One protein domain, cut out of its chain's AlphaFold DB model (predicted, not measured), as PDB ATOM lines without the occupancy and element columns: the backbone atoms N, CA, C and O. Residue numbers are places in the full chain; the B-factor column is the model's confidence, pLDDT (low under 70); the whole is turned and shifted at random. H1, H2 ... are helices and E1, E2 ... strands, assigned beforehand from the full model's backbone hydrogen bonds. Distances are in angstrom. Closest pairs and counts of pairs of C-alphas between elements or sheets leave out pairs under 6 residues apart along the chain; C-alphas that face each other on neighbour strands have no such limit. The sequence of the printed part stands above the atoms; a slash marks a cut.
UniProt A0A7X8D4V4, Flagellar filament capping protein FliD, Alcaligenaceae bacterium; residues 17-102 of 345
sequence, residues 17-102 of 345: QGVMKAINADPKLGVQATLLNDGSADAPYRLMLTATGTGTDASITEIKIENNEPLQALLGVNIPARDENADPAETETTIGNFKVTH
ATOM      1  N   GLN A  17     224.729 357.147 331.942       92.44
ATOM      2  CA  GLN A  17     225.196 356.190 332.942       92.44
ATOM      3  C   GLN A  17     224.275 356.151 334.168       92.44
ATOM      4  O   GLN A  17     223.995 355.062 334.672       92.44
ATOM      5  N   GLY A  18     223.789 357.309 334.622       93.44
ATOM      6  CA  GLY A  18     222.791 357.421 335.684       93.44
ATOM      7  C   GLY A  18     221.482 356.725 335.311       93.44
ATOM      8  O   GLY A  18     221.008 355.865 336.052       93.44
ATOM      9  N   VAL A  19     220.972 356.986 334.104       93.12
ATOM     10  CA  VAL A  19     219.777 356.327 333.546       93.12
ATOM     11  C   VAL A  19     219.971 354.813 333.444       93.12
ATOM     12  O   VAL A  19     219.121 354.054 333.901       93.12
ATOM     13  N   MET A  20     221.107 354.349 332.910       94.81
ATOM     14  CA  MET A  20     221.424 352.917 332.839       94.81
ATOM     15  C   MET A  20     221.410 352.262 334.227       94.81
ATOM     16  O   MET A  20     220.831 351.190 334.397       94.81
ATOM     17  N   LYS A  21     222.046 352.895 335.223       93.94
ATOM     18  CA  LYS A  21     222.062 352.392 336.604       93.94
ATOM     19  C   LYS A  21     220.659 352.353 337.201       93.94
ATOM     20  O   LYS A  21     220.328 351.359 337.832       93.94
ATOM     21  N   ALA A  22     219.852 353.389 336.985       93.38
ATOM     22  CA  ALA A  22     218.485 353.458 337.492       93.38
ATOM     23  C   ALA A  22     217.592 352.362 336.890       93.38
ATOM     24  O   ALA A  22     216.894 351.679 337.632       93.38
ATOM     25  N   ILE A  23     217.676 352.126 335.574       93.25
ATOM     26  CA  ILE A  23     216.945 351.036 334.905       93.25
ATOM     27  C   ILE A  23     217.392 349.675 335.452       93.25
ATOM     28  O   ILE A  23     216.571 348.857 335.847       93.25
ATOM     29  N   ASN A  24     218.701 349.430 335.540       94.25
ATOM     30  CA  ASN A  24     219.212 348.135 335.992       94.25
ATOM     31  C   ASN A  24     219.044 347.888 337.503       94.25
ATOM     32  O   ASN A  24     219.197 346.749 337.944       94.25
ATOM     33  N   ALA A  25     218.769 348.925 338.300       93.94
ATOM     34  CA  ALA A  25     218.534 348.795 339.736       93.94
ATOM     35  C   ALA A  25     217.158 348.190 340.060       93.94
ATOM     36  O   ALA A  25     217.011 347.587 341.124       93.94
ATOM     37  N   ASP A  26     216.175 348.316 339.159       90.00
ATOM     38  CA  ASP A  26     214.851 347.715 339.328       90.00
ATOM     39  C   ASP A  26     214.601 346.586 338.309       90.00
ATOM     40  O   ASP A  26     214.155 346.825 337.184       90.00
ATOM     41  N   PRO A  27     214.818 345.314 338.695       86.00
ATOM     42  CA  PRO A  27     214.580 344.184 337.803       86.00
ATOM     43  C   PRO A  27     213.099 344.008 337.427       86.00
ATOM     44  O   PRO A  27     212.801 343.302 336.462       86.00
ATOM     45  N   LYS A  28     212.154 344.638 338.147       86.38
ATOM     46  CA  LYS A  28     210.717 344.540 337.840       86.38
ATOM     47  C   LYS A  28     210.332 345.280 336.564       86.38
ATOM     48  O   LYS A  28     209.285 344.973 336.004       86.38
ATOM     49  N   LEU A  29     211.179 346.188 336.072       88.00
ATOM     50  CA  LEU A  29     210.953 346.902 334.811       88.00
ATOM     51  C   LEU A  29     210.879 345.966 333.601       88.00
ATOM     52  O   LEU A  29     210.295 346.332 332.579       88.00
ATOM     53  N   GLY A  30     211.491 344.779 333.693       89.38
ATOM     54  CA  GLY A  30     211.595 343.849 332.570       89.38
ATOM     55  C   GLY A  30     212.475 344.373 331.431       89.38
ATOM     56  O   GLY A  30     212.308 343.954 330.289       89.38
ATOM     57  N   VAL A  31     213.377 345.315 331.724       92.75
ATOM     58  CA  VAL A  31     214.281 345.961 330.765       92.75
ATOM     59  C   VAL A  31     215.689 345.991 331.350       92.75
ATOM     60  O   VAL A  31     215.870 346.298 332.523       92.75
ATOM     61  N   GLN A  32     216.680 345.695 330.521       94.56
ATOM     62  CA  GLN A  32     218.096 345.848 330.814       94.56
ATOM     63  C   GLN A  32     218.672 346.973 329.956       94.56
ATOM     64  O   GLN A  32     218.420 347.041 328.753       94.56
ATOM     65  N   ALA A  33     219.464 347.842 330.574       95.25
ATOM     66  CA  ALA A  33     220.151 348.938 329.912       95.25
ATOM     67  C   ALA A  33     221.662 348.694 329.860       95.25
ATOM     68  O   ALA A  33     222.265 348.225 330.825       95.25
ATOM     69  N   THR A  34     222.305 349.073 328.760       96.56
ATOM     70  CA  THR A  34     223.768 349.117 328.664       96.56
ATOM     71  C   THR A  34     224.223 350.291 327.812       96.56
ATOM     72  O   THR A  34     223.481 350.782 326.962       96.56
ATOM     73  N   LEU A  35     225.457 350.740 328.026       94.69
ATOM     74  CA  LEU A  35     226.095 351.744 327.185       94.69
ATOM     75  C   LEU A  35     226.997 351.067 326.158       94.69
ATOM     76  O   LEU A  35     227.845 350.248 326.509       94.69
ATOM     77  N   LEU A  36     226.813 351.433 324.896       93.19
ATOM     78  CA  LEU A  36     227.654 351.028 323.780       93.19
ATOM     79  C   LEU A  36     228.464 352.237 323.310       93.19
ATOM     80  O   LEU A  36     227.914 353.326 323.179       93.19
ATOM     81  N   ASN A  37     229.754 352.046 323.047       91.56
ATOM     82  CA  ASN A  37     230.566 353.022 322.329       91.56
ATOM     83  C   ASN A  37     230.632 352.590 320.856       91.56
ATOM     84  O   ASN A  37     231.179 351.528 320.565       91.56
ATOM     85  N   ASP A  38     230.041 353.373 319.956       89.38
ATOM     86  CA  ASP A  38     229.970 353.078 318.519       89.38
ATOM     87  C   ASP A  38     231.174 353.619 317.718       89.38
ATOM     88  O   ASP A  38     231.288 353.350 316.523       89.38
ATOM     89  N   GLY A  39     232.087 354.348 318.372       89.75
ATOM     90  CA  GLY A  39     233.298 354.901 317.771       89.75
ATOM     91  C   GLY A  39     233.090 356.153 316.912       89.75
ATOM     92  O   GLY A  39     234.030 356.550 316.219       89.75
ATOM     93  N   SER A  40     231.907 356.786 316.925       90.38
ATOM     94  CA  SER A  40     231.695 358.038 316.188       90.38
ATOM     95  C   SER A  40     232.533 359.191 316.756       90.38
ATOM     96  O   SER A  40     232.761 359.292 317.961       90.38
ATOM     97  N   ALA A  41     233.002 360.087 315.879       84.38
ATOM     98  CA  ALA A  41     233.830 361.231 316.282       84.38
ATOM     99  C   ALA A  41     233.076 362.202 317.211       84.38
ATOM    100  O   ALA A  41     233.664 362.743 318.146       84.38
ATOM    101  N   ASP A  42     231.769 362.348 316.989       83.94
ATOM    102  CA  ASP A  42     230.873 363.175 317.790       83.94
ATOM    103  C   ASP A  42     229.865 362.281 318.526       83.94
ATOM    104  O   ASP A  42     229.130 361.515 317.898       83.94
ATOM    105  N   ALA A  43     229.843 362.374 319.862       80.19
ATOM    106  CA  ALA A  43     228.948 361.640 320.767       80.19
ATOM    107  C   ALA A  43     228.903 360.101 320.550       80.19
ATOM    108  O   ALA A  43     227.851 359.566 320.190       80.19
ATOM    109  N   PRO A  44     230.005 359.373 320.838       88.31
ATOM    110  CA  PRO A  44     230.132 357.939 320.544       88.31
ATOM    111  C   PRO A  44     229.287 357.006 321.423       88.31
ATOM    112  O   PRO A  44     229.256 355.798 321.204       88.31
ATOM    113  N   TYR A  45     228.646 357.514 322.476       89.81
ATOM    114  CA  TYR A  45     227.937 356.677 323.444       89.81
ATOM    115  C   TYR A  45     226.449 356.555 323.103       89.81
ATOM    116  O   TYR A  45     225.738 357.553 322.996       89.81
ATOM    117  N   ARG A  46     225.962 355.316 322.998       89.88
ATOM    118  CA  ARG A  46     224.557 354.951 322.776       89.88
ATOM    119  C   ARG A  46     224.022 354.185 323.979       89.88
ATOM    120  O   ARG A  46     224.695 353.295 324.494       89.88
ATOM    121  N   LEU A  47     222.802 354.500 324.404       93.12
ATOM    122  CA  LEU A  47     222.069 353.692 325.376       93.12
ATOM    123  C   LEU A  47     221.313 352.594 324.623       93.12
ATOM    124  O   LEU A  47     220.455 352.890 323.798       93.12
ATOM    125  N   MET A  48     221.638 351.336 324.904       94.06
ATOM    126  CA  MET A  48     220.909 350.178 324.397       94.06
ATOM    127  C   MET A  48     219.970 349.668 325.487       94.06
ATOM    128  O   MET A  48     220.400 349.445 326.619       94.06
ATOM    129  N   LEU A  49     218.700 349.485 325.129       93.88
ATOM    130  CA  LEU A  49     217.652 348.965 326.000       93.88
ATOM    131  C   LEU A  49     217.141 347.649 325.420       93.88
ATOM    132  O   LEU A  49     216.725 347.605 324.263       93.88
ATOM    133  N   THR A  50     217.142 346.599 326.231       93.62
ATOM    134  CA  THR A  50     216.706 345.262 325.825       93.62
ATOM    135  C   THR A  50     215.672 344.759 326.817       93.62
ATOM    136  O   THR A  50     215.924 344.756 328.020       93.62
ATOM    137  N   ALA A  51     214.505 344.330 326.340       93.19
ATOM    138  CA  ALA A  51     213.552 343.635 327.195       93.19
ATOM    139  C   ALA A  51     214.165 342.319 327.701       93.19
ATOM    140  O   ALA A  51     214.840 341.613 326.955       93.19
ATOM    141  N   THR A  52     213.945 341.979 328.968       91.94
ATOM    142  CA  THR A  52     214.459 340.724 329.541       91.94
ATOM    143  C   THR A  52     213.610 339.514 329.147       91.94
ATOM    144  O   THR A  52     214.092 338.384 329.190       91.94
ATOM    145  N   GLY A  53     212.354 339.752 328.759       90.12
ATOM    146  CA  GLY A  53     211.452 338.763 328.176       90.12
ATOM    147  C   GLY A  53     211.466 338.769 326.646       90.12
ATOM    148  O   GLY A  53     211.942 339.704 326.006       90.12
ATOM    149  N   THR A  54     210.894 337.720 326.061       90.38
ATOM    150  CA  THR A  54     210.626 337.615 324.620       90.38
ATOM    151  C   THR A  54     209.136 337.766 324.340       90.38
ATOM    152  O   THR A  54     208.323 337.778 325.265       90.38
ATOM    153  N   GLY A  55     208.782 337.848 323.058       89.31
ATOM    154  CA  GLY A  55     207.391 337.959 322.649       89.31
ATOM    155  C   GLY A  55     206.868 339.388 322.721       89.31
ATOM    156  O   GLY A  55     207.508 340.299 323.253       89.31
ATOM    157  N   THR A  56     205.705 339.598 322.122       89.56
ATOM    158  CA  THR A  56     205.079 340.916 322.004       89.56
ATOM    159  C   THR A  56     204.755 341.519 323.365       89.56
ATOM    160  O   THR A  56     204.811 342.739 323.514       89.56
ATOM    161  N   ASP A  57     204.488 340.691 324.375       89.69
ATOM    162  CA  ASP A  57     204.099 341.157 325.708       89.69
ATOM    163  C   ASP A  57     205.281 341.806 326.436       89.69
ATOM    164  O   ASP A  57     205.107 342.760 327.196       89.69
ATOM    165  N   ALA A  58     206.503 341.343 326.160       90.38
ATOM    166  CA  ALA A  58     207.729 341.904 326.716       90.38
ATOM    167  C   ALA A  58     208.169 343.210 326.029       90.38
ATOM    168  O   ALA A  58     209.126 343.842 326.478       90.38
ATOM    169  N   SER A  59     207.491 343.644 324.961       90.75
ATOM    170  CA  SER A  59     207.880 344.844 324.214       90.75
ATOM    171  C   SER A  59     207.887 346.116 325.079       90.75
ATOM    172  O   SER A  59     207.132 346.273 326.046       90.75
ATOM    173  N   ILE A  60     208.790 347.037 324.741       91.50
ATOM    174  CA  ILE A  60     208.791 348.403 325.270       91.50
ATOM    175  C   ILE A  60     207.929 349.224 324.316       91.50
ATOM    176  O   ILE A  60     208.287 349.371 323.152       91.50
ATOM    177  N   THR A  61     206.790 349.714 324.799       91.19
ATOM    178  CA  THR A  61     205.823 350.473 323.993       91.19
ATOM    179  C   THR A  61     205.992 351.977 324.145       91.19
ATOM    180  O   THR A  61     205.710 352.724 323.219       91.19
ATOM    181  N   GLU A  62     206.463 352.448 325.298       92.19
ATOM    182  CA  GLU A  62     206.633 353.873 325.560       92.19
ATOM    183  C   GLU A  62     207.755 354.112 326.574       92.19
ATOM    184  O   GLU A  62     207.914 353.366 327.542       92.19
ATOM    185  N   ILE A  63     208.515 355.181 326.348       93.50
ATOM    186  CA  ILE A  63     209.427 355.781 327.314       93.50
ATOM    187  C   ILE A  63     209.018 357.243 327.449       93.50
ATOM    188  O   ILE A  63     209.047 358.000 326.477       93.50
ATOM    189  N   LYS A  64     208.654 357.636 328.669       93.69
ATOM    190  CA  LYS A  64     208.262 359.001 329.009       93.69
ATOM    191  C   LYS A  64     209.101 359.493 330.180       93.69
ATOM    192  O   LYS A  64     209.207 358.822 331.203       93.69
ATOM    193  N   ILE A  65     209.678 360.675 330.017       94.12
ATOM    194  CA  ILE A  65     210.453 361.399 331.011       94.12
ATOM    195  C   ILE A  65     209.677 362.664 331.365       94.12
ATOM    196  O   ILE A  65     209.312 363.458 330.500       94.12
ATOM    197  N   GLU A  66     209.415 362.846 332.654       92.75
ATOM    198  CA  GLU A  66     208.745 364.029 333.186       92.75
ATOM    199  C   GLU A  66     209.770 364.946 333.864       92.75
ATOM    200  O   GLU A  66     210.775 364.481 334.401       92.75
ATOM    201  N   ASN A  67     209.522 366.259 333.843       91.31
ATOM    202  CA  ASN A  67     210.348 367.277 334.507       91.31
ATOM    203  C   ASN A  67     211.819 367.365 334.031       91.31
ATOM    204  O   ASN A  67     212.655 367.942 334.725       91.31
ATOM    205  N   ASN A  68     212.148 366.835 332.846       91.44
ATOM    206  CA  ASN A  68     213.469 366.961 332.220       91.44
ATOM    207  C   ASN A  68     213.347 366.978 330.684       91.44
ATOM    208  O   ASN A  68     213.503 365.953 330.020       91.44
ATOM    209  N   GLU A  69     213.058 368.155 330.120       93.75
ATOM    210  CA  GLU A  69     212.823 368.345 328.678       93.75
ATOM    211  C   GLU A  69     213.996 367.896 327.782       93.75
ATOM    212  O   GLU A  69     213.747 367.198 326.799       93.75
ATOM    213  N   PRO A  70     215.277 368.204 328.091       91.62
ATOM    214  CA  PRO A  70     216.392 367.718 327.274       91.62
ATOM    215  C   PRO A  70     216.483 366.188 327.226       91.62
ATOM    216  O   PRO A  70     216.769 365.619 326.173       91.62
ATOM    217  N   LEU A  71     216.226 365.511 328.350       90.50
ATOM    218  CA  LEU A  71     216.252 364.051 328.414       90.50
ATOM    219  C   LEU A  71     215.026 363.432 327.730       90.50
ATOM    220  O   LEU A  71     215.167 362.421 327.043       90.50
ATOM    221  N   GLN A  72     213.855 364.065 327.850       93.75
ATOM    222  CA  GLN A  72     212.649 363.695 327.105       93.75
ATOM    223  C   GLN A  72     212.864 363.808 325.592       93.75
ATOM    224  O   GLN A  72     212.491 362.899 324.861       93.75
ATOM    225  N   ALA A  73     213.515 364.869 325.110       92.38
ATOM    226  CA  ALA A  73     213.838 365.016 323.690       92.38
ATOM    227  C   ALA A  73     214.840 363.956 323.188       92.38
ATOM    228  O   ALA A  73     214.837 363.610 322.006       92.38
ATOM    229  N   LEU A  74     215.700 363.442 324.074       91.12
ATOM    230  CA  LEU A  74     216.699 362.434 323.730       91.12
ATOM    231  C   LEU A  74     216.137 361.004 323.755       91.12
ATOM    232  O   LEU A  74     216.375 360.252 322.810       91.12
ATOM    233  N   LEU A  75     215.430 360.633 324.828       92.56
ATOM    234  CA  LEU A  75     215.021 359.252 325.130       92.56
ATOM    235  C   LEU A  75     213.507 359.017 325.076       92.56
ATOM    236  O   LEU A  75     213.079 357.864 325.079       92.56
ATOM    237  N   GLY A  76     212.701 360.077 325.053       92.81
ATOM    238  CA  GLY A  76     211.252 359.973 324.982       92.81
ATOM    239  C   GLY A  76     210.812 359.398 323.642       92.81
ATOM    240  O   GLY A  76     211.145 359.935 322.586       92.81
ATOM    241  N   VAL A  77     210.070 358.293 323.672       94.06
ATOM    242  CA  VAL A  77     209.645 357.596 322.455       94.06
ATOM    243  C   VAL A  77     208.350 356.830 322.693       94.06
ATOM    244  O   VAL A  77     208.172 356.209 323.737       94.06
ATOM    245  N   ASN A  78     207.456 356.850 321.706       92.88
ATOM    246  CA  ASN A  78     206.336 355.921 321.609       92.88
ATOM    247  C   ASN A  78     206.647 354.942 320.472       92.88
ATOM    248  O   ASN A  78     206.904 355.362 319.342       92.88
ATOM    249  N   ILE A  79     206.690 353.658 320.801       91.31
ATOM    250  CA  ILE A  79     207.045 352.560 319.911       91.31
ATOM    251  C   ILE A  79     205.742 351.831 319.562       91.31
ATOM    252  O   ILE A  79     205.265 351.018 320.361       91.31
ATOM    253  N   PRO A  80     205.136 352.107 318.392       87.19
ATOM    254  CA  PRO A  80     203.944 351.390 317.963       87.19
ATOM    255  C   PRO A  80     204.239 349.903 317.751       87.19
ATOM    256  O   PRO A  80     205.388 349.482 317.588       87.19
ATOM    257  N   ALA A  81     203.181 349.093 317.713       82.88
ATOM    258  CA  ALA A  81     203.300 347.719 317.247       82.88
ATOM    259  C   ALA A  81     203.870 347.692 315.819       82.88
ATOM    260  O   ALA A  81     203.623 348.600 315.021       82.88
ATOM    261  N   ARG A  82     204.637 346.645 315.501       81.94
ATOM    262  CA  ARG A  82     205.152 346.435 314.145       81.94
ATOM    263  C   ARG A  82     203.975 346.291 313.178       81.94
ATOM    264  O   ARG A  82     203.041 345.553 313.482       81.94
ATOM    265  N   ASP A  83     204.056 346.944 312.021       77.62
ATOM    266  CA  ASP A  83     203.103 346.731 310.928       77.62
ATOM    267  C   ASP A  83     203.127 345.254 310.501       77.62
ATOM    268  O   ASP A  83     204.187 344.683 310.222       77.62
ATOM    269  N   GLU A  84     201.952 344.632 310.477       71.69
ATOM    270  CA  GLU A  84     201.746 343.240 310.072       71.69
ATOM    271  C   GLU A  84     202.118 342.987 308.602       71.69
ATOM    272  O   GLU A  84     202.436 341.855 308.240       71.69
ATOM    273  N   ASN A  85     202.154 344.041 307.779       75.56
ATOM    274  CA  ASN A  85     202.550 343.993 306.372       75.56
ATOM    275  C   ASN A  85     204.025 344.362 306.138       75.56
ATOM    276  O   ASN A  85     204.477 344.340 304.991       75.56
ATOM    277  N   ALA A  86     204.777 344.721 307.186       74.81
ATOM    278  CA  ALA A  86     206.190 345.065 307.047       74.81
ATOM    279  C   ALA A  86     207.005 343.858 306.567       74.81
ATOM    280  O   ALA A  86     206.827 342.747 307.078       74.81
ATOM    281  N   ASP A  87     207.948 344.095 305.648       75.44
ATOM    282  CA  ASP A  87     208.816 343.054 305.091       75.44
ATOM    283  C   ASP A  87     209.445 342.225 306.229       75.44
ATOM    284  O   ASP A  87     210.112 342.785 307.108       75.44
ATOM    285  N   PRO A  88     209.238 340.895 306.270       68.56
ATOM    286  CA  PRO A  88     209.831 340.030 307.284       68.56
ATOM    287  C   PRO A  88     211.358 340.151 307.391       68.56
ATOM    288  O   PRO A  88     211.889 339.930 308.484       68.56
ATOM    289  N   ALA A  89     212.038 340.508 306.293       71.88
ATOM    290  CA  ALA A  89     213.482 340.716 306.225       71.88
ATOM    291  C   ALA A  89     213.944 342.037 306.863       71.88
ATOM    292  O   ALA A  89     215.103 342.147 307.263       71.88
ATOM    293  N   GLU A  90     213.055 343.023 307.027       75.81
ATOM    294  CA  GLU A  90     213.361 344.241 307.774       75.81
ATOM    295  C   GLU A  90     213.338 343.944 309.277       75.81
ATOM    296  O   GLU A  90     212.292 343.696 309.891       75.81
ATOM    297  N   THR A  91     214.518 343.925 309.891       73.06
ATOM    298  CA  THR A  91     214.684 343.603 311.315       73.06
ATOM    299  C   THR A  91     214.637 344.829 312.219       73.06
ATOM    300  O   THR A  91     214.353 344.676 313.404       73.06
ATOM    301  N   GLU A  92     214.868 346.025 311.674       84.19
ATOM    302  CA  GLU A  92     214.989 347.270 312.434       84.19
ATOM    303  C   GLU A  92     214.141 348.392 311.829       84.19
ATOM    304  O   GLU A  92     214.081 348.557 310.612       84.19
ATOM    305  N   THR A  93     213.537 349.211 312.688       87.00
ATOM    306  CA  THR A  93     212.809 350.428 312.303       87.00
ATOM    307  C   THR A  93     213.351 351.615 313.096       87.00
ATOM    308  O   THR A  93     213.648 351.492 314.284       87.00
ATOM    309  N   THR A  94     213.513 352.779 312.464       90.00
ATOM    310  CA  THR A  94     213.914 354.005 313.173       90.00
ATOM    311  C   THR A  94     212.686 354.723 313.725       90.00
ATOM    312  O   THR A  94     211.811 355.118 312.960       90.00
ATOM    313  N   ILE A  95     212.624 354.897 315.047       88.56
ATOM    314  CA  ILE A  95     211.527 355.576 315.750       88.56
ATOM    315  C   ILE A  95     212.139 356.607 316.701       88.56
ATOM    316  O   ILE A  95     212.850 356.257 317.646       88.56
ATOM    317  N   GLY A  96     211.894 357.893 316.436       88.19
ATOM    318  CA  GLY A  96     212.594 358.976 317.128       88.19
ATOM    319  C   GLY A  96     214.112 358.840 316.957       88.19
ATOM    320  O   GLY A  96     214.601 358.713 315.836       88.19
ATOM    321  N   ASN A  97     214.844 358.811 318.072       88.75
ATOM    322  CA  ASN A  97     216.303 358.636 318.090       88.75
ATOM    323  C   ASN A  97     216.751 357.163 318.217       88.75
ATOM    324  O   ASN A  97     217.944 356.901 318.375       88.75
ATOM    325  N   PHE A  98     215.824 356.199 318.176       90.69
ATOM    326  CA  PHE A  98     216.115 354.779 318.388       90.69
ATOM    327  C   PHE A  98     216.092 353.978 317.086       90.69
ATOM    328  O   PHE A  98     215.254 354.198 316.213       90.69
ATOM    329  N   LYS A  99     216.975 352.976 317.007       91.12
ATOM    330  CA  LYS A  99     216.825 351.829 316.106       91.12
ATOM    331  C   LYS A  99     216.160 350.700 316.887       91.12
ATOM    332  O   LYS A  99     216.707 350.254 317.893       91.12
ATOM    333  N   VAL A 100     214.968 350.294 316.463       90.81
ATOM    334  CA  VAL A 100     214.101 349.374 317.203       90.81
ATOM    335  C   VAL A 100     213.997 348.044 316.473       90.81
ATOM    336  O   VAL A 100     213.518 347.986 315.343       90.81
ATOM    337  N   THR A 101     214.365 346.967 317.165       91.38
ATOM    338  CA  THR A 101     214.037 345.593 316.772       91.38
ATOM    339  C   THR A 101     212.767 345.178 317.501       91.38
ATOM    340  O   THR A 101     212.774 344.986 318.717       91.38
ATOM    341  N   HIS A 102     211.656 345.058 316.774       88.69
ATOM    342  CA  HIS A 102     210.377 344.690 317.382       88.69
ATOM    343  C   HIS A 102     210.400 343.256 317.920       88.69
ATOM    344  O   HIS A 102     210.820 342.326 317.227       88.69
TER     345      HIS A 102
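What this domain is: This is residues 17 to 102 of the 345 residues of the protein "Flagellar filament capping protein FliD" of Alcaligenaceae bacterium (UniProt A0A7X8D4V4). A long two-stranded hairpin, E1 and E2, has helix H1 packed on it, mostly over E1, while a small second hairpin, E3 and E4, lies near E2 on the side away from H1. Helix H2 sits at the turn of a long loop whose two legs pair briefly at residues 62 to 63 and 77 to 78, and residues 84 to 89 stick out free. The printed part has 86 residues with two named helices and four named strands, in the order H1, E1, E2, H2, E3, E4; each hairpin is a two-stranded antiparallel sheet. The class is mixed, helices and strands, with under half of the residues in named elements. The whole is only just compact, close to loose, with a radius of gyration of the C-alphas of 13.9 A and spans of 37 by 35 by 23 A.

Where its parts are: Find C-alpha 17 at (225.196, 356.190, 332.942); from there H1 runs through residues 17 to 25, 12.1 A long. E1, residues 31 to 37, runs 19.7 A from (214.281, 345.961, 330.765), and E2, residues 45 to 51, covers 19.8 A. Read on to H2, residues 69 to 75, 10.0 A long. E3 is residues 93 to 95, 6.3 A, and E4 is residues 98 to 100, 5.9 A, ending with C-alpha 100 at (214.101, 349.374, 317.203).

How they stand to each other: Begin at the hairpin of E1 and E2, antiparallel at 156 degrees, where N 34 and O 48 are 2.9 A apart and N 46 and O 36 are 2.8 A apart, both within hydrogen-bond range. Between H1 and E1 the closest C-alphas are those of Met 20 and Ala 33, 5.1 A apart. E2 and E4 are near each other, with 8 pairs of C-alphas within 10 A. In the hairpin of E3 and E4, antiparallel at 142 degrees, look for N 100 and O 93, 2.8 A apart and within hydrogen-bond range. H1 and H2 are apart, and H2 and E4 are only just apart, their closest C-alphas 8.2 A from each other. In H1 and H2 every O i to N i+4 pair is within hydrogen-bond range.

The domain as a whole: The two C-alphas farthest apart, those of Asn 67 and Ala 89, are 38.9 A from each other. The printed part has no cut. The links E2 to H2 and H2 to E3 are long, 17 residues each. The mean pLDDT of the printed part is 89.1, and residue 88 is the one printed residue under 70.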